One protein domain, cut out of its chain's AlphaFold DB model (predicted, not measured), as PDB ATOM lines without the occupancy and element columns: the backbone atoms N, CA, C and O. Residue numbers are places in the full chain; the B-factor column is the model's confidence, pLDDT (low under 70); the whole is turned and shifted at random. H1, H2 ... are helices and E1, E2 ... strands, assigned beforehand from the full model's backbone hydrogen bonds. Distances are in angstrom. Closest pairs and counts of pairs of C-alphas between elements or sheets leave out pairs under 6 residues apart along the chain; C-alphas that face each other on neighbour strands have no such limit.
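Overview. This is residues 28 to 129 of the 263 residues of an uncharacterized protein of Alkaliphilus sp (UniProt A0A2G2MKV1). Little regular structure: a small, strongly twisted antiparallel sheet, E2 - E1 - E3, has H1 along one face, with long loops, residues 28 to 67 and 114 to 129. The 102 printed residues, under half in named elements, are of mixed class, running E1, E2, H1, H2, E3. The whole is compact, radius of gyration of the C-alphas 13.8 A, spanning 42 by 35 by 26 A.

Along the chain. E1, residues 68 to 74, 19.3 A, begins at C-alpha (35.393, -25.141, 23.756). E2 is residues 77 to 82; H1, residues 85 to 98, 20.2 A; H2, residues 101 to 104. E3, residues 107 to 113, 19.4 A, ends at C-alpha (37.434, -21.180, 24.373).

Arrangement. E1 is the antiparallel neighbour of E3, N 71 and O 110 2.8 A apart, and of E2, its hairpin partner, N 72 and O 80 2.9 A apart. H1 is on the sheet, height 10.1 A; its closest C-alphas to E1 are Val 88 and Leu 70, 7.8 A. Every O i to N i+4 pair of H1 is within hydrogen-bond range; H2 is too short for one.

Size, cuts and confidence. The farthest C-alphas, Glu 57 and Thr 129, are 42.1 A apart. The printed part has no cut; pLDDT is under 70 in 38 residues, among them 49 to 64.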
ATOM      1  N   TYR A  28      49.180 -24.812  29.482       84.12
ATOM      2  CA  TYR A  28      47.866 -25.079  28.922       84.12
ATOM      3  C   TYR A  28      47.454 -26.520  29.206       84.12
ATOM      4  O   TYR A  28      48.313 -27.377  29.432       84.12
ATOM      5  N   TYR A  29      46.150 -26.781  29.211       78.19
ATOM      6  CA  TYR A  29      45.659 -28.157  29.196       78.19
ATOM      7  C   TYR A  29      46.011 -28.814  27.859       78.19
ATOM      8  O   TYR A  29      45.832 -28.196  26.809       78.19
ATOM      9  N   GLU A  30      46.527 -30.044  27.917       76.19
ATOM     10  CA  GLU A  30      46.855 -30.860  26.744       76.19
ATOM     11  C   GLU A  30      45.987 -32.120  26.728       76.19
ATOM     12  O   GLU A  30      45.723 -32.660  27.801       76.19
ATOM     13  N   VAL A  31      45.554 -32.571  25.548       70.81
ATOM     14  CA  VAL A  31      44.832 -33.842  25.346       70.81
ATOM     15  C   VAL A  31      45.842 -34.980  25.212       70.81
ATOM     16  O   VAL A  31      46.821 -34.846  24.476       70.81
ATOM     17  N   ALA A  32      45.620 -36.078  25.933       66.38
ATOM     18  CA  ALA A  32      46.405 -37.302  25.808       66.38
ATOM     19  C   ALA A  32      46.111 -38.063  24.504       66.38
ATOM     20  O   ALA A  32      45.133 -37.791  23.813       66.38
ATOM     21  N   GLU A  33      46.961 -39.046  24.200       59.00
ATOM     22  CA  GLU A  33      46.874 -39.899  23.003       59.00
ATOM     23  C   GLU A  33      45.568 -40.693  22.914       59.00
ATOM     24  O   GLU A  33      45.069 -40.959  21.825       59.00
ATOM     25  N   ASP A  34      44.959 -40.996  24.059       59.19
ATOM     26  CA  ASP A  34      43.648 -41.628  24.131       59.19
ATOM     27  C   ASP A  34      42.485 -40.645  23.922       59.19
ATOM     28  O   ASP A  34      41.330 -41.046  24.017       59.19
ATOM     29  N   GLY A  35      42.730 -39.362  23.654       58.09
ATOM     30  CA  GLY A  35      41.688 -38.358  23.429       58.09
ATOM     31  C   GLY A  35      40.889 -37.939  24.673       58.09
ATOM     32  O   GLY A  35      40.036 -37.060  24.558       58.09
ATOM     33  N   PHE A  36      41.149 -38.515  25.855       57.69
ATOM     34  CA  PHE A  36      40.293 -38.352  27.040       57.69
ATOM     35  C   PHE A  36      41.012 -37.749  28.250       57.69
ATOM     36  O   PHE A  36      40.402 -37.024  29.052       57.69
ATOM     37  N   ILE A  37      42.317 -37.984  28.410       57.94
ATOM     38  CA  ILE A  37      43.051 -37.430  29.554       57.94
ATOM     39  C   ILE A  37      43.594 -36.047  29.218       57.94
ATOM     40  O   ILE A  37      44.699 -35.864  28.719       57.94
ATOM     41  N   LEU A  38      42.822 -35.034  29.592       60.59
ATOM     42  CA  LEU A  38      43.306 -33.668  29.688       60.59
ATOM     43  C   LEU A  38      44.100 -33.500  30.980       60.59
ATOM     44  O   LEU A  38      43.532 -33.123  32.001       60.59
ATOM     45  N   SER A  39      45.387 -33.822  31.008       54.56
ATOM     46  CA  SER A  39      46.167 -33.557  32.218       54.56
ATOM     47  C   SER A  39      47.540 -33.016  31.897       54.56
ATOM     48  O   SER A  39      48.266 -33.527  31.052       54.56
ATOM     49  N   GLN A  40      47.923 -31.984  32.641       59.41
ATOM     50  CA  GLN A  40      49.319 -31.619  32.758       59.41
ATOM     51  C   GLN A  40      49.804 -32.143  34.109       59.41
ATOM     52  O   GLN A  40      49.379 -31.646  35.154       59.41
ATOM     53  N   LYS A  41      50.655 -33.178  34.083       54.06
ATOM     54  CA  LYS A  41      51.264 -33.797  35.276       54.06
ATOM     55  C   LYS A  41      50.244 -34.125  36.383       54.06
ATOM     56  O   LYS A  41      50.375 -33.639  37.504       54.06
ATOM     57  N   GLY A  42      49.203 -34.895  36.060       52.28
ATOM     58  CA  GLY A  42      48.230 -35.372  37.052       52.28
ATOM     59  C   GLY A  42      47.229 -34.324  37.554       52.28
ATOM     60  O   GLY A  42      46.502 -34.587  38.507       52.28
ATOM     61  N   LYS A  43      47.156 -33.135  36.937       58.72
ATOM     62  CA  LYS A  43      46.101 -32.155  37.236       58.72
ATOM     63  C   LYS A  43      44.904 -32.347  36.319       58.72
ATOM     64  O   LYS A  43      45.005 -32.089  35.121       58.72
ATOM     65  N   THR A  44      43.770 -32.723  36.898       63.59
ATOM     66  CA  THR A  44      42.476 -32.745  36.214       63.59
ATOM     67  C   THR A  44      42.008 -31.315  35.931       63.59
ATOM     68  O   THR A  44      42.182 -30.431  36.778       63.59
ATOM     69  N   PRO A  45      41.403 -31.036  34.769       65.50
ATOM     70  CA  PRO A  45      40.889 -29.710  34.487       65.50
ATOM     71  C   PRO A  45      39.606 -29.483  35.303       65.50
ATOM     72  O   PRO A  45      38.898 -30.444  35.622       65.50
ATOM     73  N   PRO A  46      39.295 -28.233  35.687       69.44
ATOM     74  CA  PRO A  46      38.090 -27.903  36.432       69.44
ATOM     75  C   PRO A  46      36.817 -28.469  35.797       69.44
ATOM     76  O   PRO A  46      36.607 -28.322  34.593       69.44
ATOM     77  N   LYS A  47      35.915 -29.017  36.627       70.69
ATOM     78  CA  LYS A  47      34.626 -29.592  36.189       70.69
ATOM     79  C   LYS A  47      33.801 -28.646  35.310       70.69
ATOM     80  O   LYS A  47      33.082 -29.103  34.435       70.69
ATOM     81  N   LYS A  48      33.939 -27.326  35.493       71.94
ATOM     82  CA  LYS A  48      33.209 -26.315  34.709       71.94
ATOM     83  C   LYS A  48      33.448 -26.391  33.192       71.94
ATOM     84  O   LYS A  48      32.602 -25.893  32.454       71.94
ATOM     85  N   TYR A  49      34.549 -27.005  32.751       69.69
ATOM     86  CA  TYR A  49      34.901 -27.179  31.336       69.69
ATOM     87  C   TYR A  49      34.310 -28.447  30.700       69.69
ATOM     88  O   TYR A  49      34.441 -28.639  29.492       69.69
ATOM     89  N   PHE A  50      33.632 -29.285  31.486       68.12
ATOM     90  CA  PHE A  50      33.102 -30.572  31.040       68.12
ATOM     91  C   PHE A  50      31.599 -30.672  31.221       68.12
ATOM     92  O   PHE A  50      31.038 -30.136  32.179       68.12
ATOM     93  N   ASN A  51      30.966 -31.409  30.315       63.00
ATOM     94  CA  ASN A  51      29.654 -31.974  30.566       63.00
ATOM     95  C   ASN A  51      29.827 -33.258  31.381       63.00
ATOM     96  O   ASN A  51      30.644 -34.123  31.058       63.00
ATOM     97  N   LEU A  52      29.072 -33.344  32.473       53.84
ATOM     98  CA  LEU A  52      28.960 -34.536  33.299       53.84
ATOM     99  C   LEU A  52      28.043 -35.524  32.561       53.84
ATOM    100  O   LEU A  52      26.850 -35.559  32.827       53.84
ATOM    101  N   MET A  53      28.573 -36.271  31.595       50.91
ATOM    102  CA  MET A  53      27.903 -37.475  31.099       50.91
ATOM    103  C   MET A  53      28.637 -38.680  31.677       50.91
ATOM    104  O   MET A  53      29.860 -38.771  31.559       50.91
ATOM    105  N   TYR A  54      27.898 -39.522  32.395       42.53
ATOM    106  CA  TYR A  54      28.394 -40.779  32.934       42.53
ATOM    107  C   TYR A  54      28.322 -41.814  31.817       42.53
ATOM    108  O   TYR A  54      27.231 -42.139  31.357       42.53
ATOM    109  N   ASP A  55      29.480 -42.284  31.369       51.00
ATOM    110  CA  ASP A  55      29.575 -43.451  30.502       51.00
ATOM    111  C   ASP A  55      29.801 -44.680  31.392       51.00
ATOM    112  O   ASP A  55      30.824 -44.787  32.083       51.00
ATOM    113  N   SER A  56      28.810 -45.571  31.423       42.84
ATOM    114  CA  SER A  56      28.804 -46.768  32.262       42.84
ATOM    115  C   SER A  56      29.831 -47.819  31.844       42.84
ATOM    116  O   SER A  56      30.198 -48.640  32.680       42.84
ATOM    117  N   GLU A  57      30.316 -47.804  30.598       48.53
ATOM    118  CA  GLU A  57      31.288 -48.793  30.111       48.53
ATOM    119  C   GLU A  57      32.728 -48.431  30.492       48.53
ATOM    120  O   GLU A  57      33.552 -49.313  30.731       48.53
ATOM    121  N   TYR A  58      33.033 -47.135  30.609       50.12
ATOM    122  CA  TYR A  58      34.410 -46.650  30.772       50.12
ATOM    123  C   TYR A  58      34.695 -45.973  32.113       50.12
ATOM    124  O   TYR A  58      35.849 -45.645  32.398       50.12
ATOM    125  N   ASN A  59      33.672 -45.787  32.953       42.50
ATOM    126  CA  ASN A  59      33.782 -45.267  34.319       42.50
ATOM    127  C   ASN A  59      34.554 -43.927  34.401       42.50
ATOM    128  O   ASN A  59      35.292 -43.658  35.353       42.50
ATOM    129  N   GLN A  60      34.438 -43.087  33.363       48.81
ATOM    130  CA  GLN A  60      35.179 -41.832  33.244       48.81
ATOM    131  C   GLN A  60      34.331 -40.715  32.627       48.81
ATOM    132  O   GLN A  60      33.660 -40.874  31.617       48.81
ATOM    133  N   TRP A  61      34.414 -39.535  33.243       50.59
ATOM    134  CA  TRP A  61      33.930 -38.270  32.693       50.59
ATOM    135  C   TRP A  61      34.739 -37.896  31.436       50.59
ATOM    136  O   TRP A  61      35.946 -38.146  31.458       50.59
ATOM    137  N   LYS A  62      34.151 -37.177  30.456       57.19
ATOM    138  CA  LYS A  62      34.706 -35.957  29.788       57.19
ATOM    139  C   LYS A  62      34.305 -35.832  28.304       57.19
ATOM    140  O   LYS A  62      35.126 -36.036  27.413       57.19
ATOM    141  N   TYR A  63      33.111 -35.306  28.035       61.28
ATOM    142  CA  TYR A  63      32.962 -34.453  26.851       61.28
ATOM    143  C   TYR A  63      33.278 -33.019  27.259       61.28
ATOM    144  O   TYR A  63      32.755 -32.505  28.256       61.28
ATOM    145  N   ILE A  64      34.180 -32.384  26.515       64.25
ATOM    146  CA  ILE A  64      34.403 -30.946  26.616       64.25
ATOM    147  C   ILE A  64      33.073 -30.256  26.272       64.25
ATOM    148  O   ILE A  64      32.357 -30.702  25.375       64.25
ATOM    149  N   LYS A  65      32.694 -29.206  27.011       70.12
ATOM    150  CA  LYS A  65      31.461 -28.466  26.692       70.12
ATOM    151  C   LYS A  65      31.519 -27.911  25.266       70.12
ATOM    152  O   LYS A  65      32.585 -27.518  24.811       70.12
ATOM    153  N   SER A  66      30.360 -27.787  24.621       66.38
ATOM    154  CA  SER A  66      30.200 -27.302  23.238       66.38
ATOM    155  C   SER A  66      30.844 -25.940  22.945       66.38
ATOM    156  O   SER A  66      31.094 -25.629  21.786       66.38
ATOM    157  N   HIS A  67      31.130 -25.137  23.974       71.12
ATOM    158  CA  HIS A  67      31.783 -23.829  23.858       71.12
ATOM    159  C   HIS A  67      33.315 -23.868  23.995       71.12
ATOM    160  O   HIS A  67      33.941 -22.856  24.304       71.12
ATOM    161  N   PHE A  68      33.941 -25.025  23.816       72.25
ATOM    162  CA  PHE A  68      35.393 -25.141  23.756       72.25
ATOM    163  C   PHE A  68      35.787 -25.984  22.552       72.25
ATOM    164  O   PHE A  68      35.100 -26.938  22.191       72.25
ATOM    165  N   ASN A  69      36.938 -25.654  21.982       76.25
ATOM    166  CA  ASN A  69      37.516 -26.381  20.868       76.25
ATOM    167  C   ASN A  69      38.828 -27.045  21.282       76.25
ATOM    168  O   ASN A  69      39.527 -26.604  22.194       76.25
ATOM    169  N   LEU A  70      39.175 -28.105  20.572       75.31
ATOM    170  CA  LEU A  70      40.488 -28.719  20.549       75.31
ATOM    171  C   LEU A  70      41.279 -28.124  19.394       75.31
ATOM    172  O   LEU A  70      40.803 -28.076  18.264       75.31
ATOM    173  N   VAL A  71      42.492 -27.670  19.685       77.50
ATOM    174  CA  VAL A  71      43.400 -27.071  18.711       77.50
ATOM    175  C   VAL A  71      44.668 -27.893  18.627       77.50
ATOM    176  O   VAL A  71      45.334 -28.136  19.638       77.50
ATOM    177  N   VAL A  72      45.020 -28.280  17.406       78.19
ATOM    178  CA  VAL A  72      46.297 -28.916  17.086       78.19
ATOM    179  C   VAL A  72      47.330 -27.822  16.863       78.19
ATOM    180  O   VAL A  72      47.154 -26.950  16.015       78.19
ATOM    181  N   ILE A  73      48.415 -27.841  17.631       75.25
ATOM    182  CA  ILE A  73      49.490 -26.850  17.556       75.25
ATOM    183  C   ILE A  73      50.789 -27.555  17.202       75.25
ATOM    184  O   ILE A  73      51.195 -28.477  17.904       75.25
ATOM    185  N   SER A  74      51.493 -27.065  16.183       76.94
ATOM    186  CA  SER A  74      52.891 -27.427  15.930       76.94
ATOM    187  C   SER A  74      53.769 -26.193  16.081       76.94
ATOM    188  O   SER A  74      53.605 -25.184  15.389       76.94
ATOM    189  N   GLY A  75      54.688 -26.239  17.046       74.69
ATOM    190  CA  GLY A  75      55.493 -25.073  17.410       74.69
ATOM    191  C   GLY A  75      54.629 -23.926  17.953       74.69
ATOM    192  O   GLY A  75      54.122 -24.016  19.072       74.69
ATOM    193  N   GLN A  76      54.501 -22.839  17.184       71.06
ATOM    194  CA  GLN A  76      53.702 -21.654  17.540       71.06
ATOM    195  C   GLN A  76      52.437 -21.472  16.688       71.06
ATOM    196  O   GLN A  76      51.679 -20.538  16.938       71.06
ATOM    197  N   LYS A  77      52.194 -22.333  15.694       71.44
ATOM    198  CA  LYS A  77      51.052 -22.196  14.783       71.44
ATOM    199  C   LYS A  77      49.949 -23.180  15.155       71.44
ATOM    200  O   LYS A  77      50.224 -24.362  15.362       71.44
ATOM    201  N   ALA A  78      48.718 -22.679  15.226       73.50
ATOM    202  CA  ALA A  78      47.537 -23.529  15.183       73.50
ATOM    203  C   ALA A  78      47.416 -24.100  13.767       73.50
ATOM    204  O   ALA A  78      47.542 -23.360  12.792       73.50
ATOM    205  N   ILE A  79      47.244 -25.411  13.675       74.69
ATOM    206  CA  ILE A  79      47.081 -26.129  12.411       74.69
ATOM    207  C   ILE A  79      45.598 -26.371  12.162       74.69
ATOM    208  O   ILE A  79      45.124 -26.174  11.052       74.69
ATOM    209  N   GLU A  80      44.863 -26.764  13.203       74.31
ATOM    210  CA  GLU A  80      43.484 -27.206  13.045       74.31
ATOM    211  C   GLU A  80      42.684 -27.049  14.335       74.31
ATOM    212  O   GLU A  80      43.251 -27.089  15.430       74.31
ATOM    213  N   ILE A  81      41.370 -26.859  14.193       73.19
ATOM    214  CA  ILE A  81      40.416 -26.646  15.280       73.19
ATOM    215  C   ILE A  81      39.254 -27.630  15.095       73.19
ATOM    216  O   ILE A  81      38.637 -27.665  14.038       73.19
ATOM    217  N   THR A  82      38.934 -28.410  16.123       72.81
ATOM    218  CA  THR A  82      37.820 -29.369  16.122       72.81
ATOM    219  C   THR A  82      37.135 -29.385  17.481       72.81
ATOM    220  O   THR A  82      37.766 -29.123  18.497       72.81
ATOM    221  N   ASN A  83      35.854 -29.720  17.545       67.44
ATOM    222  CA  ASN A  83      35.135 -29.936  18.806       67.44
ATOM    223  C   ASN A  83      34.913 -31.432  19.110       67.44
ATOM    224  O   ASN A  83      34.299 -31.764  20.122       67.44
ATOM    225  N   SER A  84      35.421 -32.336  18.260       71.44
ATOM    226  CA  SER A  84      35.206 -33.782  18.366       71.44
ATOM    227  C   SER A  84      36.451 -34.510  18.891       71.44
ATOM    228  O   SER A  84      37.471 -34.574  18.196       71.44
ATOM    229  N   PRO A  85      36.391 -35.134  20.085       65.38
ATOM    230  CA  PRO A  85      37.480 -35.970  20.594       65.38
ATOM    231  C   PRO A  85      37.793 -37.176  19.693       65.38
ATOM    232  O   PRO A  85      38.953 -37.557  19.546       65.38
ATOM    233  N   ALA A  86      36.772 -37.758  19.052       68.69
ATOM    234  CA  ALA A  86      36.947 -38.868  18.114       68.69
ATOM    235  C   ALA A  86      37.759 -38.443  16.881       68.69
ATOM    236  O   ALA A  86      38.631 -39.179  16.423       68.69
ATOM    237  N   PHE A  87      37.530 -37.221  16.398       69.69
ATOM    238  CA  PHE A  87      38.301 -36.655  15.298       69.69
ATOM    239  C   PHE A  87      39.761 -36.398  15.697       69.69
ATOM    240  O   PHE A  87      40.664 -36.685  14.917       69.69
ATOM    241  N   VAL A  88      40.020 -35.957  16.936       67.69
ATOM    242  CA  VAL A  88      41.394 -35.833  17.460       67.69
ATOM    243  C   VAL A  88      42.114 -37.178  17.499       67.69
ATOM    244  O   VAL A  88      43.267 -37.251  17.089       67.69
ATOM    245  N   ARG A  89      41.451 -38.257  17.927       69.12
ATOM    246  CA  ARG A  89      42.048 -39.606  17.901       69.12
ATOM    247  C   ARG A  89      42.421 -40.040  16.489       69.12
ATOM    248  O   ARG A  89      43.526 -40.530  16.276       69.12
ATOM    249  N   TYR A  90      41.513 -39.838  15.537       74.25
ATOM    250  CA  TYR A  90      41.761 -40.142  14.131       74.25
ATOM    251  C   TYR A  90      42.971 -39.358  13.597       74.25
ATOM    252  O   TYR A  90      43.911 -39.949  13.078       74.25
ATOM    253  N   GLN A  91      43.005 -38.047  13.837       71.94
ATOM    254  CA  GLN A  91      44.123 -37.164  13.489       71.94
ATOM    255  C   GLN A  91      45.450 -37.606  14.113       71.94
ATOM    256  O   GLN A  91      46.478 -37.622  13.443       71.94
ATOM    257  N   MET A  92      45.441 -37.997  15.390       71.50
ATOM    258  CA  MET A  92      46.630 -38.508  16.072       71.50
ATOM    259  C   MET A  92      47.130 -39.806  15.438       71.50
ATOM    260  O   MET A  92      48.335 -39.949  15.235       71.50
ATOM    261  N   ALA A  93      46.220 -40.720  15.094       75.06
ATOM    262  CA  ALA A  93      46.556 -41.975  14.432       75.06
ATOM    263  C   ALA A  93      47.123 -41.747  13.020       75.06
ATOM    264  O   ALA A  93      48.119 -42.370  12.661       75.06
ATOM    265  N   GLU A  94      46.548 -40.829  12.241       77.38
ATOM    266  CA  GLU A  94      47.063 -40.469  10.914       77.38
ATOM    267  C   GLU A  94      48.415 -39.748  10.999       77.38
ATOM    268  O   GLU A  94      49.361 -40.102  10.295       77.38
ATOM    269  N   ALA A  95      48.572 -38.804  11.929       72.44
ATOM    270  CA  ALA A  95      49.849 -38.139  12.175       72.44
ATOM    271  C   ALA A  95      50.940 -39.144  12.585       72.44
ATOM    272  O   ALA A  95      52.080 -39.034  12.132       72.44
ATOM    273  N   ALA A  96      50.609 -40.146  13.404       76.31
ATOM    274  CA  ALA A  96      51.555 -41.175  13.829       76.31
ATOM    275  C   ALA A  96      52.091 -42.031  12.668       76.31
ATOM    276  O   ALA A  96      53.204 -42.544  12.763       76.31
ATOM    277  N   LYS A  97      51.339 -42.150  11.564       81.19
ATOM    278  CA  LYS A  97      51.783 -42.842  10.341       81.19
ATOM    279  C   LYS A  97      52.737 -41.998   9.493       81.19
ATOM    280  O   LYS A  97      53.560 -42.552   8.773       81.19
ATOM    281  N   LEU A  98      52.613 -40.672   9.556       76.75
ATOM    282  CA  LEU A  98      53.293 -39.736   8.652       76.75
ATOM    283  C   LEU A  98      54.518 -39.054   9.274       76.75
ATOM    284  O   LEU A  98      55.372 -38.541   8.551       76.75
ATOM    285  N   PHE A  99      54.621 -39.024  10.605       79.00
ATOM    286  CA  PHE A  99      55.665 -38.293  11.321       79.00
ATOM    287  C   PHE A  99      56.540 -39.200  12.184       79.00
ATOM    288  O   PHE A  99      56.087 -40.141  12.826       79.00
ATOM    289  N   THR A 100      57.819 -38.838  12.290       82.69
ATOM    290  CA  THR A 100      58.735 -39.458  13.255       82.69
ATOM    291  C   THR A 100      58.323 -39.141  14.696       82.69
ATOM    292  O   THR A 100      57.757 -38.080  14.982       82.69
ATOM    293  N   ALA A 101      58.718 -39.990  15.650       77.50
ATOM    294  CA  ALA A 101      58.483 -39.756  17.080       77.50
ATOM    295  C   ALA A 101      58.983 -38.375  17.564       77.50
ATOM    296  O   ALA A 101      58.378 -37.744  18.431       77.50
ATOM    297  N   THR A 102      60.076 -37.863  16.988       81.06
ATOM    298  CA  THR A 102      60.613 -36.529  17.302       81.06
ATOM    299  C   THR A 102      59.724 -35.400  16.780       81.06
ATOM    300  O   THR A 102      59.580 -34.374  17.449       81.06
ATOM    301  N   GLN A 103      59.115 -35.564  15.605       78.06
ATOM    302  CA  GLN A 103      58.168 -34.595  15.047       78.06
ATOM    303  C   GLN A 103      56.837 -34.618  15.804       78.06
ATOM    304  O   GLN A 103      56.336 -33.553  16.159       78.06
ATOM    305  N   LEU A 104      56.327 -35.801  16.154       72.94
ATOM    306  CA  LEU A 104      55.105 -35.958  16.948       72.94
ATOM    307  C   LEU A 104      55.197 -35.259  18.309       72.94
ATOM    308  O   LEU A 104      54.256 -34.592  18.721       72.94
ATOM    309  N   LYS A 105      56.367 -35.281  18.965       75.25
ATOM    310  CA  LYS A 105      56.605 -34.543  20.225       75.25
ATOM    311  C   LYS A 105      56.398 -33.024  20.113       75.25
ATOM    312  O   LYS A 105      56.212 -32.364  21.139       75.25
ATOM    313  N   LYS A 106      56.462 -32.457  18.902       78.56
ATOM    314  CA  LYS A 106      56.219 -31.028  18.643       78.56
ATOM    315  C   LYS A 106      54.739 -30.706  18.436       78.56
ATOM    316  O   LYS A 106      54.379 -29.535  18.560       78.56
ATOM    317  N   ILE A 107      53.913 -31.713  18.146       75.75
ATOM    318  CA  ILE A 107      52.468 -31.573  17.990       75.75
ATOM    319  C   ILE A 107      51.826 -31.624  19.376       75.75
ATOM    320  O   ILE A 107      52.068 -32.533  20.167       75.75
ATOM    321  N   LYS A 108      51.027 -30.608  19.691       78.31
ATOM    322  CA  LYS A 108      50.328 -30.447  20.964       78.31
ATOM    323  C   LYS A 108      48.851 -30.221  20.712       78.31
ATOM    324  O   LYS A 108      48.486 -29.286  20.010       78.31
ATOM    325  N   TYR A 109      48.018 -31.021  21.354       78.12
ATOM    326  CA  TYR A 109      46.568 -30.873  21.324       78.12
ATOM    327  C   TYR A 109      46.153 -30.079  22.553       78.12
ATOM    328  O   TYR A 109      46.389 -30.537  23.666       78.12
ATOM    329  N   ARG A 110      45.603 -28.877  22.381       82.56
ATOM    330  CA  ARG A 110      45.217 -27.975  23.479       82.56
ATOM    331  C   ARG A 110      43.747 -27.607  23.410       82.56
ATOM    332  O   ARG A 110      43.121 -27.787  22.379       82.56
ATOM    333  N   ILE A 111      43.217 -27.057  24.496       78.94
ATOM    334  CA  ILE A 111      41.843 -26.546  24.536       78.94
ATOM    335  C   ILE A 111      41.846 -25.032  24.317       78.94
ATOM    336  O   ILE A 111      42.653 -24.330  24.936       78.94
ATOM    337  N   THR A 112      40.920 -24.531  23.507       82.31
ATOM    338  CA  THR A 112      40.572 -23.111  23.405       82.31
ATOM    339  C   THR A 112      39.117 -22.865  23.783       82.31
ATOM    340  O   THR A 112      38.274 -23.751  23.661       82.31
ATOM    341  N   ASP A 113      38.812 -21.662  24.258       80.19
ATOM    342  CA  ASP A 113      37.434 -21.180  24.373       80.19
ATOM    343  C   ASP A 113      36.894 -20.864  22.972       80.19
ATOM    344  O   ASP A 113      37.559 -20.201  22.177       80.19
ATOM    345  N   SER A 114      35.711 -21.372  22.628       78.81
ATOM    346  CA  SER A 114      35.155 -21.202  21.282       78.81
ATOM    347  C   SER A 114      34.680 -19.776  21.012       78.81
ATOM    348  O   SER A 114      34.412 -19.444  19.862       78.81
ATOM    349  N   ARG A 115      34.519 -18.950  22.053       80.50
ATOM    350  CA  ARG A 115      33.997 -17.581  21.937       80.50
ATOM    351  C   ARG A 115      35.064 -16.592  21.489       80.50
ATOM    352  O   ARG A 115      34.758 -15.683  20.729       80.50
ATOM    353  N   ASP A 116      36.294 -16.767  21.963       81.56
ATOM    354  CA  ASP A 116      37.405 -15.840  21.711       81.56
ATOM    355  C   ASP A 116      38.681 -16.529  21.189       81.56
ATOM    356  O   ASP A 116      39.674 -15.865  20.891       81.56
ATOM    357  N   GLY A 117      38.679 -17.860  21.067       78.50
ATOM    358  CA  GLY A 117      39.824 -18.649  20.614       78.50
ATOM    359  C   GLY A 117      40.970 -18.730  21.626       78.50
ATOM    360  O   GLY A 117      42.036 -19.260  21.298       78.50
ATOM    361  N   THR A 118      40.799 -18.226  22.851       84.56
ATOM    362  CA  THR A 118      41.881 -18.159  23.836       84.56
ATOM    363  C   THR A 118      42.237 -19.537  24.375       84.56
ATOM    364  O   THR A 118      41.379 -20.350  24.718       84.56
ATOM    365  N   LEU A 119      43.541 -19.821  24.463       84.12
ATOM    366  CA  LEU A 119      44.029 -21.088  25.000       84.12
ATOM    367  C   LEU A 119      43.761 -21.196  26.501       84.12
ATOM    368  O   LEU A 119      44.131 -20.327  27.294       84.12
ATOM    369  N   LEU A 120      43.217 -22.339  26.906       81.81
ATOM    370  CA  LEU A 120      42.830 -22.567  28.283       81.81
ATOM    371  C   LEU A 120      44.047 -22.860  29.169       81.81
ATOM    372  O   LEU A 120      44.697 -23.907  29.068       81.81
ATOM    373  N   LEU A 121      44.338 -21.928  30.074       83.19
ATOM    374  CA  LEU A 121      45.435 -22.049  31.029       83.19
ATOM    375  C   LEU A 121      45.127 -23.085  32.116       83.19
ATOM    376  O   LEU A 121      44.109 -23.008  32.805       83.19
ATOM    377  N   ALA A 122      46.071 -23.993  32.357       79.88
ATOM    378  CA  ALA A 122      46.043 -24.922  33.487       79.88
ATOM    379  C   ALA A 122      46.552 -24.296  34.792       79.88
ATOM    380  O   ALA A 122      46.364 -24.840  35.882       79.88
ATOM    381  N   ASN A 123      47.227 -23.149  34.704       81.75
ATOM    382  CA  ASN A 123      47.835 -22.465  35.839       81.75
ATOM    383  C   ASN A 123      47.517 -20.953  35.866       81.75
ATOM    384  O   ASN A 123      48.432 -20.154  36.074       81.75
ATOM    385  N   PRO A 124      46.244 -20.536  35.716       82.62
ATOM    386  CA  PRO A 124      45.888 -19.138  35.458       82.62
ATOM    387  C   PRO A 124      46.392 -18.176  36.541       82.62
ATOM    388  O   PRO A 124      46.891 -17.107  36.224       82.62
ATOM    389  N   LYS A 125      46.371 -18.589  37.817       83.88
ATOM    390  CA  LYS A 125      46.832 -17.761  38.948       83.88
ATOM    391  C   LYS A 125      48.340 -17.486  38.970       83.88
ATOM    392  O   LYS A 125      48.781 -16.617  39.709       83.88
ATOM    393  N   VAL A 126      49.143 -18.280  38.262       84.94
ATOM    394  CA  VAL A 126      50.612 -18.173  38.306       84.94
ATOM    395  C   VAL A 126      51.232 -17.877  36.947       84.94
ATOM    396  O   VAL A 126      52.403 -17.507  36.902       84.94
ATOM    397  N   ALA A 127      50.498 -18.050  35.851       86.50
ATOM    398  CA  ALA A 127      50.957 -17.662  34.524       86.50
ATOM    399  C   ALA A 127      51.324 -16.168  34.512       86.50
ATOM    400  O   ALA A 127      50.635 -15.350  35.115       86.50
ATOM    401  N   GLY A 128      52.461 -15.815  33.907       87.62
ATOM    402  CA  GLY A 128      52.931 -14.425  33.838       87.62
ATOM    403  C   GLY A 128      53.552 -13.869  35.127       87.62
ATOM    404  O   GLY A 128      54.312 -12.911  35.048       87.62
ATOM    405  N   THR A 129      53.327 -14.492  36.287       91.88
ATOM    406  CA  THR A 129      53.923 -14.056  37.566       91.88
ATOM    407  C   THR A 129      55.397 -14.478  37.700       91.88
ATOM    408  O   THR A 129      55.794 -15.479  37.090       91.88
TER     409      THR A 129